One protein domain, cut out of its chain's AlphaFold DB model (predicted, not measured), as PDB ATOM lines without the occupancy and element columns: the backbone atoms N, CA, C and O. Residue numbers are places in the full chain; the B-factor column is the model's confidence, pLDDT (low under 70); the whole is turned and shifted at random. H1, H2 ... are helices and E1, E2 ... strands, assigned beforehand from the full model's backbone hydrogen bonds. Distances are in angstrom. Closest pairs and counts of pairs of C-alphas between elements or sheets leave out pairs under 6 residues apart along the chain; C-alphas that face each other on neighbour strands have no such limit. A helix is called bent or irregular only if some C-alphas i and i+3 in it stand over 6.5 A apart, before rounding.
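Overview. This is residues 6 to 161 of the 199 residues of an uncharacterized protein of Chloroflexi bacterium ADurb.Bin360 (UniProt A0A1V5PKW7). A twisted antiparallel sheet of five strands has two helices, H1 and H4, packed over one face and steeply tilted to each other, and a small hairpin, E6 and E7, over part of the other face near E4 and E5. Beyond one end of the sheet, helices H2 and H3 form an arm that runs out and folds back, and this arm makes much of the length. The printed part has 156 residues, with four named helices and seven named strands in the order E1 H1 E2 E3 E4 E5 H2 H3 H4 E6 E7, and its class is mixed, helices and strands. The large sheet runs E1, E5, E4, E3, E2 and the small one E6, E7, both all antiparallel. The whole is loose, with a radius of gyration of the C-alphas of 18.5 A, and elongated, spanning 59 by 34 by 24 A.

Along the chain. E1 is residues 6 to 11, beginning at C-alpha 6 at (103.476, 176.621, 432.450), 17.3 A long. H1, residues 16 to 26, measures 15.2 A. E2 is residues 32 to 38, 20.5 A, and E3 is residues 44 to 50, 20.1 A. E4, residues 60 to 69, measures 28.6 A, and E5, residues 72 to 81, 29.4 A. H2 is residues 84 to 98, 20.8 A, ending at C-alpha 98 at (132.330, 202.536, 439.088). H3, residues 100 to 110, measures 15.0 A and is only just irregular: C-alphas 105 and 108 are 6.6 A apart. H4, residues 115 to 133, is the longest helix by residues, 26.3 A, neither bent nor irregular, but only just: C-alphas 117 and 120 are 6.3 A apart. E6 is residues 146 to 148, 6.6 A, and E7 is residues 155 to 157, 7.0 A, ending at C-alpha 157 at (87.718, 175.465, 427.668).

Arrangement. E2, E3, E4 and E5 form a meander, each strand the antiparallel neighbour of the one before. Within hydrogen-bond range are N 35 and O 47 between E2 and E3, 3.0 A, N 46 and O 64 between E3 and E4, 2.9 A, and N 76 and O 65 between E4 and E5, 2.9 A. The edge strand E1 pairs with E5, with N 8 and O 75 at 2.8 A. H1 and H4 lie on the same face of this sheet, giving two layers, helices on one face of a sheet. H1 lies over E3 at a height over the sheet of 7.4 A and runs along the strands, at 8 degrees to E3 on the local plane. H4 lies over E4 at a height of 7.8 A, along the strands, at 22 degrees to E4 on the local plane. H1 and H4 touch, H4 with residues 123 to 130 alone, at a steep tilt of 47 degrees, opposite ways; their closest C-alphas, those of Met 19 and Tyr 130, are 6.8 A apart. H2 and H3 are not on the sheet; they only just touch, with 3 pairs of C-alphas within 8 A, and only at the corner, the closest those of Ala 96 and Leu 103 at 6.4 A. H2 and H4 are apart, as are H3 and H4. E6 and E7 are a hairpin, with N 147 and O 156 at 2.8 A; the closest C-alphas of E5 and E7, those of Ser 76 and Pro 155, are 7.0 A apart. Every O i to N i+4 pair is within hydrogen-bond range in H1 and H2; H4 has 13 of 15 and H3 has 3 of 7, beside 4 of 8 O i to N i+3 pairs.

Size, cuts and confidence. The two C-alphas farthest apart, those of Pro 70 and Asn 99, are 59.3 A apart. The printed part has no cut. The link from H4 to E6, 12 residues, is long; in a short antiparallel pairing, residues 137 to 138 pair with residues 10 to 11 of E1. Mean pLDDT of the printed part is 77.4, and residues 52 to 60, 80 to 118 and 139 to 144 are under 70.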
ATOM      1  N   GLU A   6     103.343 178.070 432.555       84.31
ATOM      2  CA  GLU A   6     103.476 176.621 432.450       84.31
ATOM      3  C   GLU A   6     102.169 175.975 432.902       84.31
ATOM      4  O   GLU A   6     101.538 176.423 433.861       84.31
ATOM      5  N   GLN A   7     101.746 174.920 432.212       87.12
ATOM      6  CA  GLN A   7     100.591 174.128 432.611       87.12
ATOM      7  C   GLN A   7     100.948 172.651 432.673       87.12
ATOM      8  O   GLN A   7     101.719 172.154 431.855       87.12
ATOM      9  N   ARG A   8     100.349 171.942 433.628       89.50
ATOM     10  CA  ARG A   8     100.420 170.490 433.767       89.50
ATOM     11  C   ARG A   8      99.035 169.948 434.074       89.50
ATOM     12  O   ARG A   8      98.261 170.547 434.817       89.50
ATOM     13  N   ALA A   9      98.728 168.810 433.480       89.50
ATOM     14  CA  ALA A   9      97.455 168.143 433.650       89.50
ATOM     15  C   ALA A   9      97.666 166.806 434.366       89.50
ATOM     16  O   ALA A   9      98.642 166.093 434.118       89.50
ATOM     17  N   TYR A  10      96.749 166.492 435.273       90.56
ATOM     18  CA  TYR A  10      96.804 165.329 436.146       90.56
ATOM     19  C   TYR A  10      95.498 164.546 436.053       90.56
ATOM     20  O   TYR A  10      94.416 165.132 435.952       90.56
ATOM     21  N   HIS A  11      95.605 163.220 436.090       89.44
ATOM     22  CA  HIS A  11      94.479 162.299 436.062       89.44
ATOM     23  C   HIS A  11      94.348 161.563 437.397       89.44
ATOM     24  O   HIS A  11      95.350 161.216 438.019       89.44
ATOM     25  N   GLY A  12      93.117 161.292 437.817       87.75
ATOM     26  CA  GLY A  12      92.808 160.635 439.083       87.75
ATOM     27  C   GLY A  12      91.832 161.443 439.934       87.75
ATOM     28  O   GLY A  12      91.415 162.546 439.575       87.75
ATOM     29  N   LYS A  13      91.453 160.882 441.083       90.69
ATOM     30  CA  LYS A  13      90.537 161.528 442.026       90.69
ATOM     31  C   LYS A  13      91.292 162.581 442.842       90.69
ATOM     32  O   LYS A  13      91.785 162.297 443.924       90.69
ATOM     33  N   ILE A  14      91.390 163.788 442.293       93.19
ATOM     34  CA  ILE A  14      92.091 164.914 442.917       93.19
ATOM     35  C   ILE A  14      91.067 165.844 443.569       93.19
ATOM     36  O   ILE A  14      90.275 166.476 442.869       93.19
ATOM     37  N   ASP A  15      91.113 165.971 444.896       94.81
ATOM     38  CA  ASP A  15      90.455 167.086 445.577       94.81
ATOM     39  C   ASP A  15      91.332 168.338 445.435       94.81
ATOM     40  O   ASP A  15      92.409 168.461 446.020       94.81
ATOM     41  N   ILE A  16      90.876 169.262 444.594       94.69
ATOM     42  CA  ILE A  16      91.604 170.491 444.274       94.69
ATOM     43  C   ILE A  16      91.606 171.509 445.420       94.69
ATOM     44  O   ILE A  16      92.473 172.384 445.449       94.69
ATOM     45  N   GLN A  17      90.656 171.428 446.358       95.38
ATOM     46  CA  GLN A  17      90.623 172.313 447.522       95.38
ATOM     47  C   GLN A  17      91.592 171.848 448.586       95.38
ATOM     48  O   GLN A  17      92.334 172.671 449.118       95.38
ATOM     49  N   GLU A  18      91.618 170.545 448.845       96.00
ATOM     50  CA  GLU A  18      92.615 169.942 449.721       96.00
ATOM     51  C   GLU A  18      94.029 170.182 449.167       96.00
ATOM     52  O   GLU A  18      94.903 170.618 449.913       96.00
ATOM     53  N   MET A  19      94.228 170.077 447.845       96.56
ATOM     54  CA  MET A  19      95.502 170.437 447.208       96.56
ATOM     55  C   MET A  19      95.881 171.900 447.463       96.56
ATOM     56  O   MET A  19      97.007 172.199 447.856       96.56
ATOM     57  N   GLY A  20      94.946 172.833 447.252       96.75
ATOM     58  CA  GLY A  20      95.208 174.254 447.477       96.75
ATOM     59  C   GLY A  20      95.518 174.588 448.936       96.75
ATOM     60  O   GLY A  20      96.407 175.397 449.202       96.75
ATOM     61  N   GLN A  21      94.826 173.942 449.875       96.38
ATOM     62  CA  GLN A  21      95.090 174.061 451.308       96.38
ATOM     63  C   GLN A  21      96.469 173.514 451.671       96.38
ATOM     64  O   GLN A  21      97.228 174.207 452.346       96.38
ATOM     65  N   ALA A  22      96.812 172.316 451.191       96.00
ATOM     66  CA  ALA A  22      98.102 171.684 451.445       96.00
ATOM     67  C   ALA A  22      99.263 172.559 450.952       96.00
ATOM     68  O   ALA A  22     100.197 172.830 451.708       96.00
ATOM     69  N   LEU A  23      99.160 173.092 449.728       96.25
ATOM     70  CA  LEU A  23     100.150 174.021 449.179       96.25
ATOM     71  C   LEU A  23     100.240 175.309 450.008       96.25
ATOM     72  O   LEU A  23     101.336 175.762 450.331       96.25
ATOM     73  N   ALA A  24      99.106 175.900 450.394       95.81
ATOM     74  CA  ALA A  24      99.123 177.105 451.214       95.81
ATOM     75  C   ALA A  24      99.762 176.869 452.589       95.81
ATOM     76  O   ALA A  24     100.494 177.729 453.063       95.81
ATOM     77  N   VAL A  25      99.532 175.716 453.221       95.31
ATOM     78  CA  VAL A  25     100.182 175.360 454.490       95.31
ATOM     79  C   VAL A  25     101.689 175.188 454.294       95.31
ATOM     80  O   VAL A  25     102.467 175.794 455.026       95.31
ATOM     81  N   GLN A  26     102.104 174.430 453.276       93.81
ATOM     82  CA  GLN A  26     103.515 174.153 452.994       93.81
ATOM     83  C   GLN A  26     104.332 175.421 452.700       93.81
ATOM     84  O   GLN A  26     105.487 175.510 453.112       93.81
ATOM     85  N   PHE A  27     103.742 176.397 452.004       92.62
ATOM     86  CA  PHE A  27     104.421 177.623 451.563       92.62
ATOM     87  C   PHE A  27     104.037 178.877 452.371       92.62
ATOM     88  O   PHE A  27     104.351 180.000 451.978       92.62
ATOM     89  N   ASN A  28     103.347 178.734 453.507       91.56
ATOM     90  CA  ASN A  28     103.101 179.848 454.429       91.56
ATOM     91  C   ASN A  28     104.030 179.788 455.650       91.56
ATOM     92  O   ASN A  28     103.601 179.940 456.794       91.56
ATOM     93  N   GLN A  29     105.318 179.574 455.399       86.12
ATOM     94  CA  GLN A  29     106.345 179.416 456.425       86.12
ATOM     95  C   GLN A  29     107.709 179.925 455.940       86.12
ATOM     96  O   GLN A  29     107.941 180.076 454.738       86.12
ATOM     97  N   GLY A  30     108.614 180.185 456.890       83.31
ATOM     98  CA  GLY A  30     109.971 180.659 456.607       83.31
ATOM     99  C   GLY A  30     109.971 181.916 455.735       83.31
ATOM    100  O   GLY A  30     109.326 182.910 456.071       83.31
ATOM    101  N   ASP A  31     110.647 181.828 454.592       79.00
ATOM    102  CA  ASP A  31     110.838 182.920 453.631       79.00
ATOM    103  C   ASP A  31     109.643 183.120 452.681       79.00
ATOM    104  O   ASP A  31     109.708 183.944 451.771       79.00
ATOM    105  N   THR A  32     108.536 182.392 452.856       86.75
ATOM    106  CA  THR A  32     107.366 182.466 451.964       86.75
ATOM    107  C   THR A  32     106.076 182.789 452.710       86.75
ATOM    108  O   THR A  32     105.910 182.549 453.911       86.75
ATOM    109  N   ARG A  33     105.153 183.434 451.999       89.62
ATOM    110  CA  ARG A  33     103.760 183.596 452.409       89.62
ATOM    111  C   ARG A  33     102.879 183.003 451.327       89.62
ATOM    112  O   ARG A  33     103.074 183.303 450.147       89.62
ATOM    113  N   ALA A  34     101.896 182.217 451.732       93.06
ATOM    114  CA  ALA A  34     100.962 181.609 450.808       93.06
ATOM    115  C   ALA A  34      99.526 181.758 451.288       93.06
ATOM    116  O   ALA A  34      99.234 181.712 452.482       93.06
ATOM    117  N   GLN A  35      98.628 181.940 450.329       93.19
ATOM    118  CA  GLN A  35      97.191 181.953 450.554       93.19
ATOM    119  C   GLN A  35      96.500 181.213 449.421       93.19
ATOM    120  O   GLN A  35      96.948 181.254 448.275       93.19
ATOM    121  N   TRP A  36      95.384 180.569 449.732       93.94
ATOM    122  CA  TRP A  36      94.531 179.953 448.730       93.94
ATOM    123  C   TRP A  36      93.127 180.545 448.813       93.94
ATOM    124  O   TRP A  36      92.681 181.004 449.865       93.94
ATOM    125  N   MET A  37      92.428 180.542 447.688       91.62
ATOM    126  CA  MET A  37      91.050 180.998 447.601       91.62
ATOM    127  C   MET A  37      90.284 180.177 446.573       91.62
ATOM    128  O   MET A  37      90.837 179.724 445.567       91.62
ATOM    129  N   ARG A  38      88.981 180.013 446.803       90.75
ATOM    130  CA  ARG A  38      88.083 179.463 445.787       90.75
ATOM    131  C   ARG A  38      87.830 180.527 444.724       90.75
ATOM    132  O   ARG A  38      87.452 181.653 445.035       90.75
ATOM    133  N   GLY A  39      88.038 180.162 443.469       80.12
ATOM    134  CA  GLY A  39      87.613 180.947 442.324       80.12
ATOM    135  C   GLY A  39      86.254 180.489 441.795       80.12
ATOM    136  O   GLY A  39      85.587 179.624 442.362       80.12
ATOM    137  N   GLN A  40      85.850 181.072 440.669       79.19
ATOM    138  CA  GLN A  40      84.623 180.683 439.977       79.19
ATOM    139  C   GLN A  40      84.718 179.258 439.410       79.19
ATOM    140  O   GLN A  40      85.810 178.787 439.089       79.19
ATOM    141  N   GLU A  41      83.567 178.593 439.274       80.00
ATOM    142  CA  GLU A  41      83.443 177.234 438.712       80.00
ATOM    143  C   GLU A  41      84.266 176.173 439.458       80.00
ATOM    144  O   GLU A  41      84.867 175.281 438.866       80.00
ATOM    145  N   GLY A  42      84.341 176.300 440.782       82.50
ATOM    146  CA  GLY A  42      85.014 175.320 441.633       82.50
ATOM    147  C   GLY A  42      86.542 175.345 441.554       82.50
ATOM    148  O   GLY A  42      87.171 174.581 442.276       82.50
ATOM    149  N   ARG A  43      87.152 176.222 440.747       88.88
ATOM    150  CA  ARG A  43      88.614 176.351 440.668       88.88
ATOM    151  C   ARG A  43      89.211 176.815 441.996       88.88
ATOM    152  O   ARG A  43      88.564 177.514 442.777       88.88
ATOM    153  N   VAL A  44      90.487 176.531 442.190       95.00
ATOM    154  CA  VAL A  44      91.267 177.002 443.333       95.00
ATOM    155  C   VAL A  44      92.433 177.836 442.829       95.00
ATOM    156  O   VAL A  44      93.081 177.490 441.847       95.00
ATOM    157  N   ILE A  45      92.663 178.976 443.472       93.88
ATOM    158  CA  ILE A  45      93.795 179.854 443.193       93.88
ATOM    159  C   ILE A  45      94.704 179.807 444.411       93.88
ATOM    160  O   ILE A  45      94.229 180.032 445.523       93.88
ATOM    161  N   VAL A  46      95.990 179.538 444.203       94.94
ATOM    162  CA  VAL A  46      97.012 179.585 445.255       94.94
ATOM    163  C   VAL A  46      98.015 180.664 444.886       94.94
ATOM    164  O   VAL A  46      98.558 180.660 443.788       94.94
ATOM    165  N   GLN A  47      98.244 181.608 445.789       92.12
ATOM    166  CA  GLN A  47      99.230 182.667 445.618       92.12
ATOM    167  C   GLN A  47     100.360 182.446 446.605       92.12
ATOM    168  O   GLN A  47     100.111 182.400 447.808       92.12
ATOM    169  N   ILE A  48     101.582 182.344 446.093       91.25
ATOM    170  CA  ILE A  48     102.799 182.139 446.871       91.25
ATOM    171  C   ILE A  48     103.739 183.297 446.567       91.25
ATOM    172  O   ILE A  48     103.978 183.638 445.410       91.25
ATOM    173  N   GLN A  49     104.233 183.947 447.611       86.19
ATOM    174  CA  GLN A  49     105.085 185.121 447.486       86.19
ATOM    175  C   GLN A  49     106.274 184.993 448.428       86.19
ATOM    176  O   GLN A  49     106.114 184.556 449.569       86.19
ATOM    177  N   ALA A  50     107.448 185.430 447.975       80.19
ATOM    178  CA  ALA A  50     108.586 185.602 448.868       80.19
ATOM    179  C   ALA A  50     108.250 186.666 449.931       80.19
ATOM    180  O   ALA A  50     107.665 187.714 449.626       80.19
ATOM    181  N   ARG A  51     108.582 186.398 451.196       75.12
ATOM    182  CA  ARG A  51     108.526 187.402 452.259       75.12
ATOM    183  C   ARG A  51     109.687 188.364 452.050       75.12
ATOM    184  O   ARG A  51     110.831 187.944 451.942       75.12
ATOM    185  N   ARG A  52     109.375 189.659 452.005       67.44
ATOM    186  CA  ARG A  52     110.397 190.705 451.986       67.44
ATOM    187  C   ARG A  52     111.065 190.770 453.350       67.44
ATOM    188  O   ARG A  52     110.366 190.918 454.353       67.44
ATOM    189  N   VAL A  53     112.387 190.688 453.362       62.66
ATOM    190  CA  VAL A  53     113.204 190.989 454.537       62.66
ATOM    191  C   VAL A  53     113.584 192.470 454.501       62.66
ATOM    192  O   VAL A  53     113.518 193.146 455.524       62.66
ATOM    193  N   GLU A  54     113.859 193.004 453.308       58.34
ATOM    194  CA  GLU A  54     114.179 194.412 453.074       58.34
ATOM    195  C   GLU A  54     113.238 195.061 452.047       58.34
ATOM    196  O   GLU A  54     112.627 194.408 451.198       58.34
ATOM    197  N   ALA A  55     113.105 196.389 452.107       57.78
ATOM    198  CA  ALA A  55     112.241 197.141 451.191       57.78
ATOM    199  C   ALA A  55     112.696 197.049 449.719       57.78
ATOM    200  O   ALA A  55     111.875 197.228 448.818       57.78
ATOM    201  N   SER A  56     113.981 196.768 449.486       56.62
ATOM    202  CA  SER A  56     114.590 196.571 448.168       56.62
ATOM    203  C   SER A  56     114.446 195.153 447.616       56.62
ATOM    204  O   SER A  56     114.794 194.950 446.457       56.62
ATOM    205  N   ASP A  57     113.932 194.188 448.388       57.53
ATOM    206  CA  ASP A  57     113.867 192.801 447.925       57.53
ATOM    207  C   ASP A  57     112.912 192.643 446.726       57.53
ATOM    208  O   ASP A  57     111.757 193.118 446.768       57.53
ATOM    209  N   PRO A  58     113.344 191.930 445.665       56.16
ATOM    210  CA  PRO A  58     112.503 191.655 444.514       56.16
ATOM    211  C   PRO A  58     111.257 190.876 444.941       56.16
ATOM    212  O   PRO A  58     111.303 189.893 445.681       56.16
ATOM    213  N   GLN A  59     110.100 191.339 444.473       63.66
ATOM    214  CA  GLN A  59     108.820 190.727 444.804       63.66
ATOM    215  C   GLN A  59     108.520 189.607 443.813       63.66
ATOM    216  O   GLN A  59     107.835 189.827 442.816       63.66
ATOM    217  N   THR A  60     109.035 188.412 444.084       69.81
ATOM    218  CA  THR A  60     108.639 187.219 443.330       69.81
ATOM    219  C   THR A  60     107.291 186.733 443.846       69.81
ATOM    220  O   THR A  60     107.139 186.399 445.025       69.81
ATOM    221  N   ALA A  61     106.299 186.719 442.957       80.69
ATOM    222  CA  ALA A  61     104.967 186.201 443.220       80.69
ATOM    223  C   ALA A  61     104.597 185.168 442.154       80.69
ATOM    224  O   ALA A  61     104.625 185.447 440.952       80.69
ATOM    225  N   VAL A  62     104.221 183.985 442.619       86.88
ATOM    226  CA  VAL A  62     103.770 182.867 441.801       86.88
ATOM    227  C   VAL A  62     102.297 182.625 442.096       86.88
ATOM    228  O   VAL A  62     101.884 182.545 443.253       86.88
ATOM    229  N   THR A  63     101.489 182.528 441.045       89.50
ATOM    230  CA  THR A  63     100.065 182.205 441.155       89.50
ATOM    231  C   THR A  63      99.785 180.892 440.447       89.50
ATOM    232  O   THR A  63     100.030 180.770 439.249       89.50
ATOM    233  N   LEU A  64      99.235 179.925 441.178       93.31
ATOM    234  CA  LEU A  64      98.693 178.700 440.616       93.31
ATOM    235  C   LEU A  64      97.189 178.837 440.410       93.31
ATOM    236  O   LEU A  64      96.465 179.272 441.307       93.31
ATOM    237  N   HIS A  65      96.714 178.385 439.256       93.38
ATOM    238  CA  HIS A  65      95.307 178.149 438.977       93.38
ATOM    239  C   HIS A  65      95.087 176.647 438.842       93.38
ATOM    240  O   HIS A  65      95.553 176.012 437.901       93.38
ATOM    241  N   ILE A  66      94.339 176.088 439.781       94.38
ATOM    242  CA  ILE A  66      93.980 174.679 439.825       94.38
ATOM    243  C   ILE A  66      92.527 174.573 439.375       94.38
ATOM    244  O   ILE A  66      91.610 175.026 440.062       94.38
ATOM    245  N   THR A  67      92.311 173.997 438.200       92.44
ATOM    246  CA  THR A  67      90.996 173.902 437.563       92.44
ATOM    247  C   THR A  67      90.565 172.438 437.504       92.44
ATOM    248  O   THR A  67      91.358 171.600 437.067       92.44
ATOM    249  N   PRO A  68      89.337 172.098 437.935       90.88
ATOM    250  CA  PRO A  68      88.836 170.736 437.798       90.88
ATOM    251  C   PRO A  68      88.708 170.370 436.317       90.88
ATOM    252  O   PRO A  68      88.369 171.211 435.485       90.88
ATOM    253  N   SER A  69      88.965 169.108 435.986       87.62
ATOM    254  CA  SER A  69      88.793 168.559 434.639       87.62
ATOM    255  C   SER A  69      88.089 167.200 434.708       87.62
ATOM    256  O   SER A  69      88.123 166.566 435.763       87.62
ATOM    257  N   PRO A  70      87.483 166.704 433.613       84.50
ATOM    258  CA  PRO A  70      86.755 165.432 433.631       84.50
ATOM    259  C   PRO A  70      87.579 164.233 434.120       84.50
ATOM    260  O   PRO A  70      87.025 163.292 434.679       84.50
ATOM    261  N   THR A  71      88.896 164.259 433.913       83.50
ATOM    262  CA  THR A  71      89.808 163.167 434.277       83.50
ATOM    263  C   THR A  71      90.598 163.425 435.560       83.50
ATOM    264  O   THR A  71      91.295 162.519 436.008       83.50
ATOM    265  N   GLY A  72      90.506 164.617 436.160       89.62
ATOM    266  CA  GLY A  72      91.308 165.023 437.317       89.62
ATOM    267  C   GLY A  72      91.411 166.542 437.439       89.62
ATOM    268  O   GLY A  72      90.398 167.225 437.592       89.62
ATOM    269  N   ALA A  73      92.612 167.109 437.316       91.69
ATOM    270  CA  ALA A  73      92.830 168.553 437.438       91.69
ATOM    271  C   ALA A  73      93.865 169.087 436.441       91.69
ATOM    272  O   ALA A  73      94.837 168.415 436.102       91.69
ATOM    273  N   VAL A  74      93.675 170.332 436.009       91.75
ATOM    274  CA  VAL A  74      94.662 171.109 435.253       91.75
ATOM    275  C   VAL A  74      95.220 172.183 436.174       91.75
ATOM    276  O   VAL A  74      94.470 172.989 436.724       91.75
ATOM    277  N   VAL A  75      96.537 172.190 436.339       93.25
ATOM    278  CA  VAL A  75      97.266 173.184 437.123       93.25
ATOM    279  C   VAL A  75      98.036 174.059 436.150       93.25
ATOM    280  O   VAL A  75      98.870 173.559 435.402       93.25
ATOM    281  N   SER A  76      97.772 175.359 436.150       91.56
ATOM    282  CA  SER A  76      98.615 176.339 435.470       91.56
ATOM    283  C   SER A  76      99.295 177.237 436.487       91.56
ATOM    284  O   SER A  76      98.736 177.548 437.537       91.56
ATOM    285  N   MET A  77     100.509 177.656 436.170       90.06
ATOM    286  CA  MET A  77     101.308 178.532 437.003       90.06
ATOM    287  C   MET A  77     101.707 179.758 436.196       90.06
ATOM    288  O   MET A  77     102.250 179.646 435.098       90.06
ATOM    289  N   ALA A  78     101.417 180.929 436.753       83.62
ATOM    290  CA  ALA A  78     101.808 182.214 436.210       83.62
ATOM    291  C   ALA A  78     102.764 182.905 437.185       83.62
ATOM    292  O   ALA A  78     102.449 183.081 438.365       83.62
ATOM    293  N   GLU A  79     103.921 183.322 436.677       75.62
ATOM    294  CA  GLU A  79     104.859 184.151 437.425       75.62
ATOM    295  C   GLU A  79     104.635 185.631 437.100       75.62
ATOM    296  O   GLU A  79     104.566 186.045 435.935       75.62
ATOM    297  N   GLN A  80     104.530 186.448 438.146       62.25
ATOM    298  CA  GLN A  80     104.515 187.898 438.024       62.25
ATOM    299  C   GLN A  80     105.899 188.437 438.385       62.25
ATOM    300  O   GLN A  80     106.131 188.858 439.515       62.25
ATOM    301  N   GLN A  81     106.829 188.441 437.425       55.00
ATOM    302  CA  GLN A  81     108.078 189.188 437.585       55.00
ATOM    303  C   GLN A  81     107.790 190.685 437.440       55.00
ATOM    304  O   GLN A  81     107.435 191.165 436.362       55.00
ATOM    305  N   TRP A  82     107.927 191.439 438.529       47.88
ATOM    306  CA  TRP A  82     108.025 192.897 438.443       47.88
ATOM    307  C   TRP A  82     109.451 193.263 438.002       47.88
ATOM    308  O   TRP A  82     110.393 192.548 438.329       47.88
ATOM    309  N   LEU A  83     109.608 194.387 437.290       43.25
ATOM    310  CA  LEU A  83     110.847 194.936 436.696       43.25
ATOM    311  C   LEU A  83     112.122 194.973 437.588       43.25
ATOM    312  O   LEU A  83     113.179 195.379 437.106       43.25
ATOM    313  N   GLY A  84     112.051 194.587 438.864       49.03
ATOM    314  CA  GLY A  84     113.138 194.679 439.842       49.03
ATOM    315  C   GLY A  84     114.377 193.859 439.488       49.03
ATOM    316  O   GLY A  84     115.474 194.393 439.533       49.03
ATOM    317  N   VAL A  85     114.227 192.613 439.025       48.72
ATOM    318  CA  VAL A  85     115.385 191.718 438.811       48.72
ATOM    319  C   VAL A  85     116.342 192.248 437.730       48.72
ATOM    320  O   VAL A  85     117.559 192.232 437.905       48.72
ATOM    321  N   ALA A  86     115.807 192.793 436.633       50.25
ATOM    322  CA  ALA A  86     116.617 193.394 435.570       50.25
ATOM    323  C   ALA A  86     117.197 194.765 435.969       50.25
ATOM    324  O   ALA A  86     118.311 195.107 435.572       50.25
ATOM    325  N   ALA A  87     116.460 195.548 436.764       50.88
ATOM    326  CA  ALA A  87     116.919 196.845 437.255       50.88
ATOM    327  C   ALA A  87     118.038 196.710 438.300       50.88
ATOM    328  O   ALA A  87     118.986 197.497 438.277       50.88
ATOM    329  N   ASP A  88     117.959 195.711 439.178       50.47
ATOM    330  CA  ASP A  88     118.976 195.447 440.194       50.47
ATOM    331  C   ASP A  88     120.254 194.892 439.561       50.47
ATOM    332  O   ASP A  88     121.332 195.403 439.851       50.47
ATOM    333  N   LEU A  89     120.154 193.983 438.583       51.97
ATOM    334  CA  LEU A  89     121.311 193.541 437.793       51.97
ATOM    335  C   LEU A  89     121.973 194.693 437.016       51.97
ATOM    336  O   LEU A  89     123.198 194.797 437.003       51.97
ATOM    337  N   ALA A  90     121.192 195.590 436.406       54.81
ATOM    338  CA  ALA A  90     121.731 196.758 435.705       54.81
ATOM    339  C   ALA A  90     122.396 197.762 436.665       54.81
ATOM    340  O   ALA A  90     123.456 198.310 436.358       54.81
ATOM    341  N   ARG A  91     121.805 197.987 437.846       55.25
ATOM    342  CA  ARG A  91     122.384 198.840 438.894       55.25
ATOM    343  C   ARG A  91     123.661 198.246 439.469       55.25
ATOM    344  O   ARG A  91     124.627 198.989 439.625       55.25
ATOM    345  N   THR A  92     123.682 196.951 439.761       55.38
ATOM    346  CA  THR A  92     124.877 196.240 440.225       55.38
ATOM    347  C   THR A  92     125.962 196.264 439.154       55.38
ATOM    348  O   THR A  92     127.089 196.632 439.460       55.38
ATOM    349  N   GLY A  93     125.628 196.020 437.883       58.44
ATOM    350  CA  GLY A  93     126.575 196.144 436.770       58.44
ATOM    351  C   GLY A  93     127.177 197.549 436.639       58.44
ATOM    352  O   GLY A  93     128.387 197.694 436.472       58.44
ATOM    353  N   LEU A  94     126.365 198.601 436.788       57.78
ATOM    354  CA  LEU A  94     126.834 199.990 436.738       57.78
ATOM    355  C   LEU A  94     127.683 200.374 437.966       57.78
ATOM    356  O   LEU A  94     128.690 201.066 437.832       57.78
ATOM    357  N   LYS A  95     127.308 199.915 439.165       55.19
ATOM    358  CA  LYS A  95     128.074 200.143 440.401       55.19
ATOM    359  C   LYS A  95     129.398 199.379 440.412       55.19
ATOM    360  O   LYS A  95     130.401 199.942 440.839       55.19
ATOM    361  N   ALA A  96     129.419 198.158 439.888       57.72
ATOM    362  CA  ALA A  96     130.618 197.344 439.709       57.72
ATOM    363  C   ALA A  96     131.636 198.009 438.770       57.72
ATOM    364  O   ALA A  96     132.835 197.985 439.045       57.72
ATOM    365  N   LEU A  97     131.154 198.653 437.699       62.28
ATOM    366  CA  LEU A  97     131.967 199.458 436.780       62.28
ATOM    367  C   LEU A  97     132.592 200.687 437.461       62.28
ATOM    368  O   LEU A  97     133.721 201.051 437.142       62.28
ATOM    369  N   LEU A  98     131.873 201.327 438.389       69.31
ATOM    370  CA  LEU A  98     132.330 202.536 439.088       69.31
ATOM    371  C   LEU A  98     133.173 202.237 440.337       69.31
ATOM    372  O   LEU A  98     134.007 203.055 440.721       69.31
ATOM    373  N   ASN A  99     132.970 201.087 440.986       62.78
ATOM    374  CA  ASN A  99     133.729 200.668 442.159       62.78
ATOM    375  C   ASN A  99     133.840 199.130 442.245       62.78
ATOM    376  O   ASN A  99     132.976 198.482 442.842       62.78
ATOM    377  N   PRO A 100     134.921 198.525 441.728       57.59
ATOM    378  CA  PRO A 100     135.065 197.069 441.670       57.59
ATOM    379  C   PRO A 100     135.220 196.402 443.048       57.59
ATOM    380  O   PRO A 100     134.902 195.226 443.194       57.59
ATOM    381  N   TRP A 101     135.636 197.143 444.085       67.19
ATOM    382  CA  TRP A 101     135.724 196.628 445.460       67.19
ATOM    383  C   TRP A 101     134.354 196.485 446.141       67.19
ATOM    384  O   TRP A 101     134.241 195.767 447.133       67.19
ATOM    385  N   SER A 102     133.301 197.113 445.598       61.81
ATOM    386  CA  SER A 102     131.924 196.964 446.100       61.81
ATOM    387  C   SER A 102     131.354 195.553 445.904       61.81
ATOM    388  O   SER A 102     130.484 195.134 446.662       61.81
ATOM    389  N   LEU A 103     131.909 194.783 444.961       51.62
ATOM    390  CA  LEU A 103     131.488 193.411 444.677       51.62
ATOM    391  C   LEU A 103     131.830 192.428 445.803       51.62
ATOM    392  O   LEU A 103     131.122 191.444 445.974       51.62
ATOM    393  N   ILE A 104     132.868 192.684 446.606       59.91
ATOM    394  CA  ILE A 104     133.284 191.766 447.684       59.91
ATOM    395  C   ILE A 104     132.274 191.774 448.845       59.91
ATOM    396  O   ILE A 104     132.081 190.750 449.494       59.91
ATOM    397  N   ALA A 105     131.571 192.893 449.056       53.47
ATOM    398  CA  ALA A 105     130.462 192.985 450.009       53.47
ATOM    399  C   ALA A 105     129.120 192.473 449.434       53.47
ATOM    400  O   ALA A 105     128.209 192.167 450.196       53.47
ATOM    401  N   GLU A 106     128.991 192.352 448.105       48.25
ATOM    402  CA  GLU A 106     127.774 191.883 447.416       48.25
ATOM    403  C   GLU A 106     127.765 190.379 447.082       48.25
ATOM    404  O   GLU A 106     126.699 189.850 446.760       48.25
ATOM    405  N   ILE A 107     128.883 189.650 447.207       47.03
ATOM    406  CA  ILE A 107     128.907 188.179 447.030       47.03
ATOM    407  C   ILE A 107     127.911 187.485 447.984       47.03
ATOM    408  O   ILE A 107     127.253 186.520 447.594       47.03
ATOM    409  N   ASP A 108     127.706 188.036 449.183       47.66
ATOM    410  CA  ASP A 108     126.736 187.530 450.167       47.66
ATOM    411  C   ASP A 108     125.263 187.833 449.790       47.66
ATOM    412  O   ASP A 108     124.320 187.211 450.288       47.66
ATOM    413  N   ASN A 109     125.038 188.769 448.859       44.34
ATOM    414  CA  ASN A 109     123.711 189.172 448.381       44.34
ATOM    415  C   ASN A 109     123.337 188.497 447.046       44.34
ATOM    416  O   ASN A 109     122.182 188.131 446.825       44.34
ATOM    417  N   VAL A 110     124.321 188.209 446.187       44.69
ATOM    418  CA  VAL A 110     124.130 187.411 444.959       44.69
ATOM    419  C   VAL A 110     123.759 185.954 445.282       44.69
ATOM    420  O   VAL A 110     122.935 185.367 444.584       44.69
ATOM    421  N   ALA A 111     124.238 185.398 446.402       44.12
ATOM    422  CA  ALA A 111     123.800 184.092 446.909       44.12
ATOM    423  C   ALA A 111     122.314 184.062 447.346       44.12
ATOM    424  O   ALA A 111     121.685 183.003 447.372       44.12
ATOM    425  N   ARG A 112     121.717 185.223 447.653       45.84
ATOM    426  CA  ARG A 112     120.297 185.368 448.023       45.84
ATOM    427  C   ARG A 112     119.364 185.345 446.807       45.84
ATOM    428  O   ARG A 112     118.248 184.839 446.905       45.84
ATOM    429  N   ASN A 113     119.846 185.799 445.649       43.19
ATOM    430  CA  ASN A 113     119.066 185.934 444.411       43.19
ATOM    431  C   ASN A 113     118.921 184.644 443.580       43.19
ATOM    432  O   ASN A 113     118.193 184.638 442.591       43.19
ATOM    433  N   VAL A 114     119.526 183.526 443.996       47.88
ATOM    434  CA  VAL A 114     119.329 182.204 443.358       47.88
ATOM    435  C   VAL A 114     118.022 181.526 443.824       47.88
ATOM    436  O   VAL A 114     117.516 180.616 443.175       47.88
ATOM    437  N   ARG A 115     117.399 182.002 444.915       48.59
ATOM    438  CA  ARG A 115     116.178 181.397 445.496       48.59
ATOM    439  C   ARG A 115     114.903 181.612 444.677       48.59
ATOM    440  O   ARG A 115     113.989 180.799 444.755       48.59
ATOM    441  N   GLY A 116     114.837 182.673 443.869       50.66
ATOM    442  CA  GLY A 116     113.681 182.934 443.002       50.66
ATOM    443  C   GLY A 116     113.491 181.876 441.909       50.66
ATOM    444  O   GLY A 116     112.361 181.614 441.511       50.66
ATOM    445  N   LEU A 117     114.583 181.231 441.479       52.62
ATOM    446  CA  LEU A 117     114.562 180.167 440.470       52.62
ATOM    447  C   LEU A 117     114.082 178.825 441.051       52.62
ATOM    448  O   LEU A 117     113.384 178.086 440.360       52.62
ATOM    449  N   HIS A 118     114.357 178.542 442.330       66.06
ATOM    450  CA  HIS A 118     113.933 177.296 442.983       66.06
ATOM    451  C   HIS A 118     112.455 177.270 443.371       66.06
ATOM    452  O   HIS A 118     111.843 176.207 443.332       66.06
ATOM    453  N   LEU A 119     111.836 178.419 443.676       79.88
ATOM    454  CA  LEU A 119     110.441 178.449 444.132       79.88
ATOM    455  C   LEU A 119     109.483 177.804 443.117       79.88
ATOM    456  O   LEU A 119     108.552 177.099 443.494       79.88
ATOM    457  N   ARG A 120     109.726 178.011 441.820       83.50
ATOM    458  CA  ARG A 120     108.924 177.414 440.746       83.50
ATOM    459  C   ARG A 120     109.010 175.884 440.756       83.50
ATOM    460  O   ARG A 120     107.990 175.200 440.683       83.50
ATOM    461  N   GLU A 121     110.227 175.360 440.826       83.69
ATOM    462  CA  GLU A 121     110.505 173.922 440.824       83.69
ATOM    463  C   GLU A 121     109.990 173.254 442.103       83.69
ATOM    464  O   GLU A 121     109.377 172.191 442.039       83.69
ATOM    465  N   GLU A 122     110.159 173.909 443.252       88.62
ATOM    466  CA  GLU A 122     109.636 173.466 444.546       88.62
ATOM    467  C   GLU A 122     108.110 173.391 444.545       88.62
ATOM    468  O   GLU A 122     107.535 172.404 445.008       88.62
ATOM    469  N   ILE A 123     107.440 174.402 443.984       92.25
ATOM    470  CA  ILE A 123     105.984 174.415 443.830       92.25
ATOM    471  C   ILE A 123     105.532 173.246 442.953       92.25
ATOM    472  O   ILE A 123     104.601 172.528 443.324       92.25
ATOM    473  N   TRP A 124     106.186 173.016 441.811       92.12
ATOM    474  CA  TRP A 124     105.851 171.869 440.966       92.12
ATOM    475  C   TRP A 124     106.089 170.538 441.666       92.12
ATOM    476  O   TRP A 124     105.235 169.657 441.597       92.12
ATOM    477  N   SER A 125     107.209 170.406 442.376       92.62
ATOM    478  CA  SER A 125     107.519 169.218 443.165       92.62
ATOM    479  C   SER A 125     106.442 168.959 444.220       92.62
ATOM    480  O   SER A 125     105.969 167.832 444.352       92.62
ATOM    481  N   ALA A 126     105.967 170.001 444.907       94.88
ATOM    482  CA  ALA A 126     104.886 169.896 445.881       94.88
ATOM    483  C   ALA A 126     103.561 169.439 445.247       94.88
ATOM    484  O   ALA A 126     102.889 168.560 445.790       94.88
ATOM    485  N   VAL A 127     103.207 169.980 444.074       95.00
ATOM    486  CA  VAL A 127     102.035 169.523 443.305       95.00
ATOM    487  C   VAL A 127     102.183 168.048 442.929       95.00
ATOM    488  O   VAL A 127     101.250 167.271 443.118       95.00
ATOM    489  N   GLU A 128     103.354 167.629 442.446       92.81
ATOM    490  CA  GLU A 128     103.606 166.232 442.090       92.81
ATOM    491  C   GLU A 128     103.527 165.293 443.295       92.81
ATOM    492  O   GLU A 128     102.941 164.215 443.189       92.81
ATOM    493  N   ILE A 129     104.091 165.688 444.437       92.81
ATOM    494  CA  ILE A 129     104.033 164.915 445.681       92.81
ATOM    495  C   ILE A 129     102.580 164.747 446.127       92.81
ATOM    496  O   ILE A 129     102.176 163.628 446.445       92.81
ATOM    497  N   TYR A 130     101.786 165.821 446.096       94.94
ATOM    498  CA  TYR A 130     100.364 165.752 446.423       94.94
ATOM    499  C   TYR A 130      99.606 164.828 445.463       94.94
ATOM    500  O   TYR A 130      98.881 163.938 445.893       94.94
ATOM    501  N   CYS A 131      99.791 164.984 444.149       92.44
ATOM    502  CA  CYS A 131      99.124 164.119 443.179       92.44
ATOM    503  C   CYS A 131      99.495 162.644 443.395       92.44
ATOM    504  O   CYS A 131      98.612 161.790 443.422       92.44
ATOM    505  N   ARG A 132     100.775 162.337 443.631       89.88
ATOM    506  CA  ARG A 132     101.219 160.963 443.909       89.88
ATOM    507  C   ARG A 132     100.636 160.413 445.212       89.88
ATOM    508  O   ARG A 132     100.284 159.236 445.242       89.88
ATOM    509  N   SER A 133     100.498 161.225 446.265       92.19
ATOM    510  CA  SER A 133      99.964 160.765 447.557       92.19
ATOM    511  C   SER A 133      98.490 160.356 447.483       92.19
ATOM    512  O   SER A 133      98.075 159.450 448.202       92.19
ATOM    513  N   VAL A 134      97.724 160.951 446.562       92.19
ATOM    514  CA  VAL A 134      96.321 160.585 446.287       92.19
ATOM    515  C   VAL A 134      96.165 159.576 445.139       92.19
ATOM    516  O   VAL A 134      95.050 159.306 444.693       92.19
ATOM    517  N   GLY A 135      97.270 159.006 444.641       87.25
ATOM    518  CA  GLY A 135      97.267 158.018 443.556       87.25
ATOM    519  C   GLY A 135      96.955 158.594 442.169       87.25
ATOM    520  O   GLY A 135      96.561 157.850 441.272       87.25
ATOM    521  N   ALA A 136      97.104 159.906 441.985       88.44
ATOM    522  CA  ALA A 136      96.960 160.577 440.701       88.44
ATOM    523  C   ALA A 136      98.282 160.590 439.913       88.44
ATOM    524  O   ALA A 136      99.372 160.687 440.480       88.44
ATOM    525  N   GLY A 137      98.184 160.522 438.585       81.12
ATOM    526  CA  GLY A 137      99.324 160.571 437.667       81.12
ATOM    527  C   GLY A 137      99.266 161.773 436.725       81.12
ATOM    528  O   GLY A 137      98.266 162.487 436.660       81.12
ATOM    529  N   THR A 138     100.325 162.004 435.951       78.56
ATOM    530  CA  THR A 138     100.312 163.008 434.875       78.56
ATOM    531  C   THR A 138      99.424 162.534 433.724       78.56
ATOM    532  O   THR A 138      99.425 161.362 433.353       78.56
ATOM    533  N   GLY A 139      98.593 163.418 433.174       66.50
ATOM    534  CA  GLY A 139      97.667 163.101 432.087       66.50
ATOM    535  C   GLY A 139      97.751 164.139 430.976       66.50
ATOM    536  O   GLY A 139      97.457 165.301 431.207       66.50
ATOM    537  N   ALA A 140      98.115 163.735 429.758       63.75
ATOM    538  CA  ALA A 140      98.230 164.664 428.626       63.75
ATOM    539  C   ALA A 140      96.868 165.053 428.015       63.75
ATOM    540  O   ALA A 140      96.712 166.148 427.479       63.75
ATOM    541  N   ALA A 141      95.865 164.175 428.115       61.53
ATOM    542  CA  ALA A 141      94.594 164.333 427.405       61.53
ATOM    543  C   ALA A 141      93.799 165.582 427.830       61.53
ATOM    544  O   ALA A 141      93.218 166.251 426.980       61.53
ATOM    545  N   SER A 142      93.792 165.934 429.120       59.78
ATOM    546  CA  SER A 142      93.071 167.116 429.610       59.78
ATOM    547  C   SER A 142      93.794 168.432 429.310       59.78
ATOM    548  O   SER A 142      93.140 169.472 429.262       59.78
ATOM    549  N   MET A 143      95.104 168.408 429.025       61.59
ATOM    550  CA  MET A 143      95.842 169.597 428.577       61.59
ATOM    551  C   MET A 143      95.385 170.052 427.186       61.59
ATOM    552  O   MET A 143      95.227 171.245 426.954       61.59
ATOM    553  N   LEU A 144      95.088 169.104 426.292       66.44
ATOM    554  CA  LEU A 144      94.610 169.383 424.933       66.44
ATOM    555  C   LEU A 144      93.205 169.999 424.892       66.44
ATOM    556  O   LEU A 144      92.767 170.434 423.837       66.44
ATOM    557  N   GLN A 145      92.481 170.016 426.015       77.12
ATOM    558  CA  GLN A 145      91.100 170.501 426.096       77.12
ATOM    559  C   GLN A 145      90.984 171.919 426.674       77.12
ATOM    560  O   GLN A 145      89.869 172.421 426.833       77.12
ATOM    561  N   HIS A 146      92.110 172.571 426.981       84.00
ATOM    562  CA  HIS A 146      92.114 173.887 427.606       84.00
ATOM    563  C   HIS A 146      93.059 174.870 426.913       84.00
ATOM    564  O   HIS A 146      94.139 174.507 426.456       84.00
ATOM    565  N   VAL A 147      92.668 176.144 426.923       87.75
ATOM    566  CA  VAL A 147      93.538 177.281 426.605       87.75
ATOM    567  C   VAL A 147      93.835 178.093 427.860       87.75
ATOM    568  O   VAL A 147      92.934 178.462 428.623       87.75
ATOM    569  N   VAL A 148      95.108 178.410 428.085       86.12
ATOM    570  CA  VAL A 148      95.530 179.247 429.215       86.12
ATOM    571  C   VAL A 148      95.434 180.717 428.818       86.12
ATOM    572  O   VAL A 148      96.022 181.151 427.829       86.12
ATOM    573  N   CYS A 149      94.697 181.508 429.597       85.75
ATOM    574  CA  CYS A 149      94.576 182.942 429.361       85.75
ATOM    575  C   CYS A 149      95.933 183.639 429.525       85.75
ATOM    576  O   CYS A 149      96.451 183.712 430.635       85.75
ATOM    577  N   VAL A 150      96.441 184.258 428.457       83.06
ATOM    578  CA  VAL A 150      97.732 184.980 428.445       83.06
ATOM    579  C   VAL A 150      97.818 186.176 429.393       83.06
ATOM    580  O   VAL A 150      98.910 186.662 429.665       83.06
ATOM    581  N   TYR A 151      96.679 186.651 429.900       82.81
ATOM    582  CA  TYR A 151      96.617 187.812 430.785       82.81
ATOM    583  C   TYR A 151      96.612 187.443 432.265       82.81
ATOM    584  O   TYR A 151      97.172 188.169 433.079       82.81
ATOM    585  N   CYS A 152      95.935 186.353 432.631       81.06
ATOM    586  CA  CYS A 152      95.730 185.996 434.035       81.06
ATOM    587  C   CYS A 152      96.084 184.549 434.374       81.06
ATOM    588  O   CYS A 152      95.841 184.143 435.499       81.06
ATOM    589  N   GLY A 153      96.567 183.746 433.424       80.75
ATOM    590  CA  GLY A 153      96.962 182.357 433.661       80.75
ATOM    591  C   GLY A 153      95.812 181.374 433.884       80.75
ATOM    592  O   GLY A 153      96.061 180.183 434.032       80.75
ATOM    593  N   THR A 154      94.552 181.816 433.892       85.25
ATOM    594  CA  THR A 154      93.411 180.911 434.109       85.25
ATOM    595  C   THR A 154      93.213 179.983 432.904       85.25
ATOM    596  O   THR A 154      93.065 180.506 431.795       85.25
ATOM    597  N   PRO A 155      93.132 178.650 433.093       87.25
ATOM    598  CA  PRO A 155      92.703 177.712 432.055       87.25
ATOM    599  C   PRO A 155      91.216 177.896 431.716       87.25
ATOM    600  O   PRO A 155      90.375 178.042 432.607       87.25
ATOM    601  N   ASN A 156      90.880 177.886 430.429       87.88
ATOM    602  CA  ASN A 156      89.519 177.999 429.890       87.88
ATOM    603  C   ASN A 156      89.285 176.845 428.916       87.88
ATOM    604  O   ASN A 156      90.251 176.300 428.388       87.88
ATOM    605  N   ALA A 157      88.029 176.478 428.669       86.88
ATOM    606  CA  ALA A 157      87.718 175.465 427.668       86.88
ATOM    607  C   ALA A 157      88.135 175.931 426.259       86.88
ATOM    608  O   ALA A 157      88.172 177.134 425.971       86.88
ATOM    609  N   LEU A 158      88.456 174.980 425.377       87.19
ATOM    610  CA  LEU A 158      88.656 175.278 423.956       87.19
ATOM    611  C   LEU A 158      87.420 175.974 423.366       87.19
ATOM    612  O   LEU A 158      86.288 175.603 423.667       87.19
ATOM    613  N   GLY A 159      87.642 176.960 422.496       87.56
ATOM    614  CA  GLY A 159      86.572 177.689 421.807       87.56
ATOM    615  C   GLY A 159      85.940 178.843 422.594       87.56
ATOM    616  O   GLY A 159      85.220 179.641 422.000       87.56
ATOM    617  N   GLU A 160      86.241 178.997 423.889       90.75
ATOM    618  CA  GLU A 160      85.793 180.154 424.674       90.75
ATOM    619  C   GLU A 160      86.338 181.474 424.110       90.75
ATOM    620  O   GLU A 160      87.537 181.619 423.854       90.75
ATOM    621  N   THR A 161      85.475 182.477 423.946       91.12
ATOM    622  CA  THR A 161      85.877 183.775 423.381       91.12
ATOM    623  C   THR A 161      86.559 184.670 424.411       91.12
ATOM    624  O   THR A 161      87.449 185.454 424.069       91.12
TER     625      THR A 161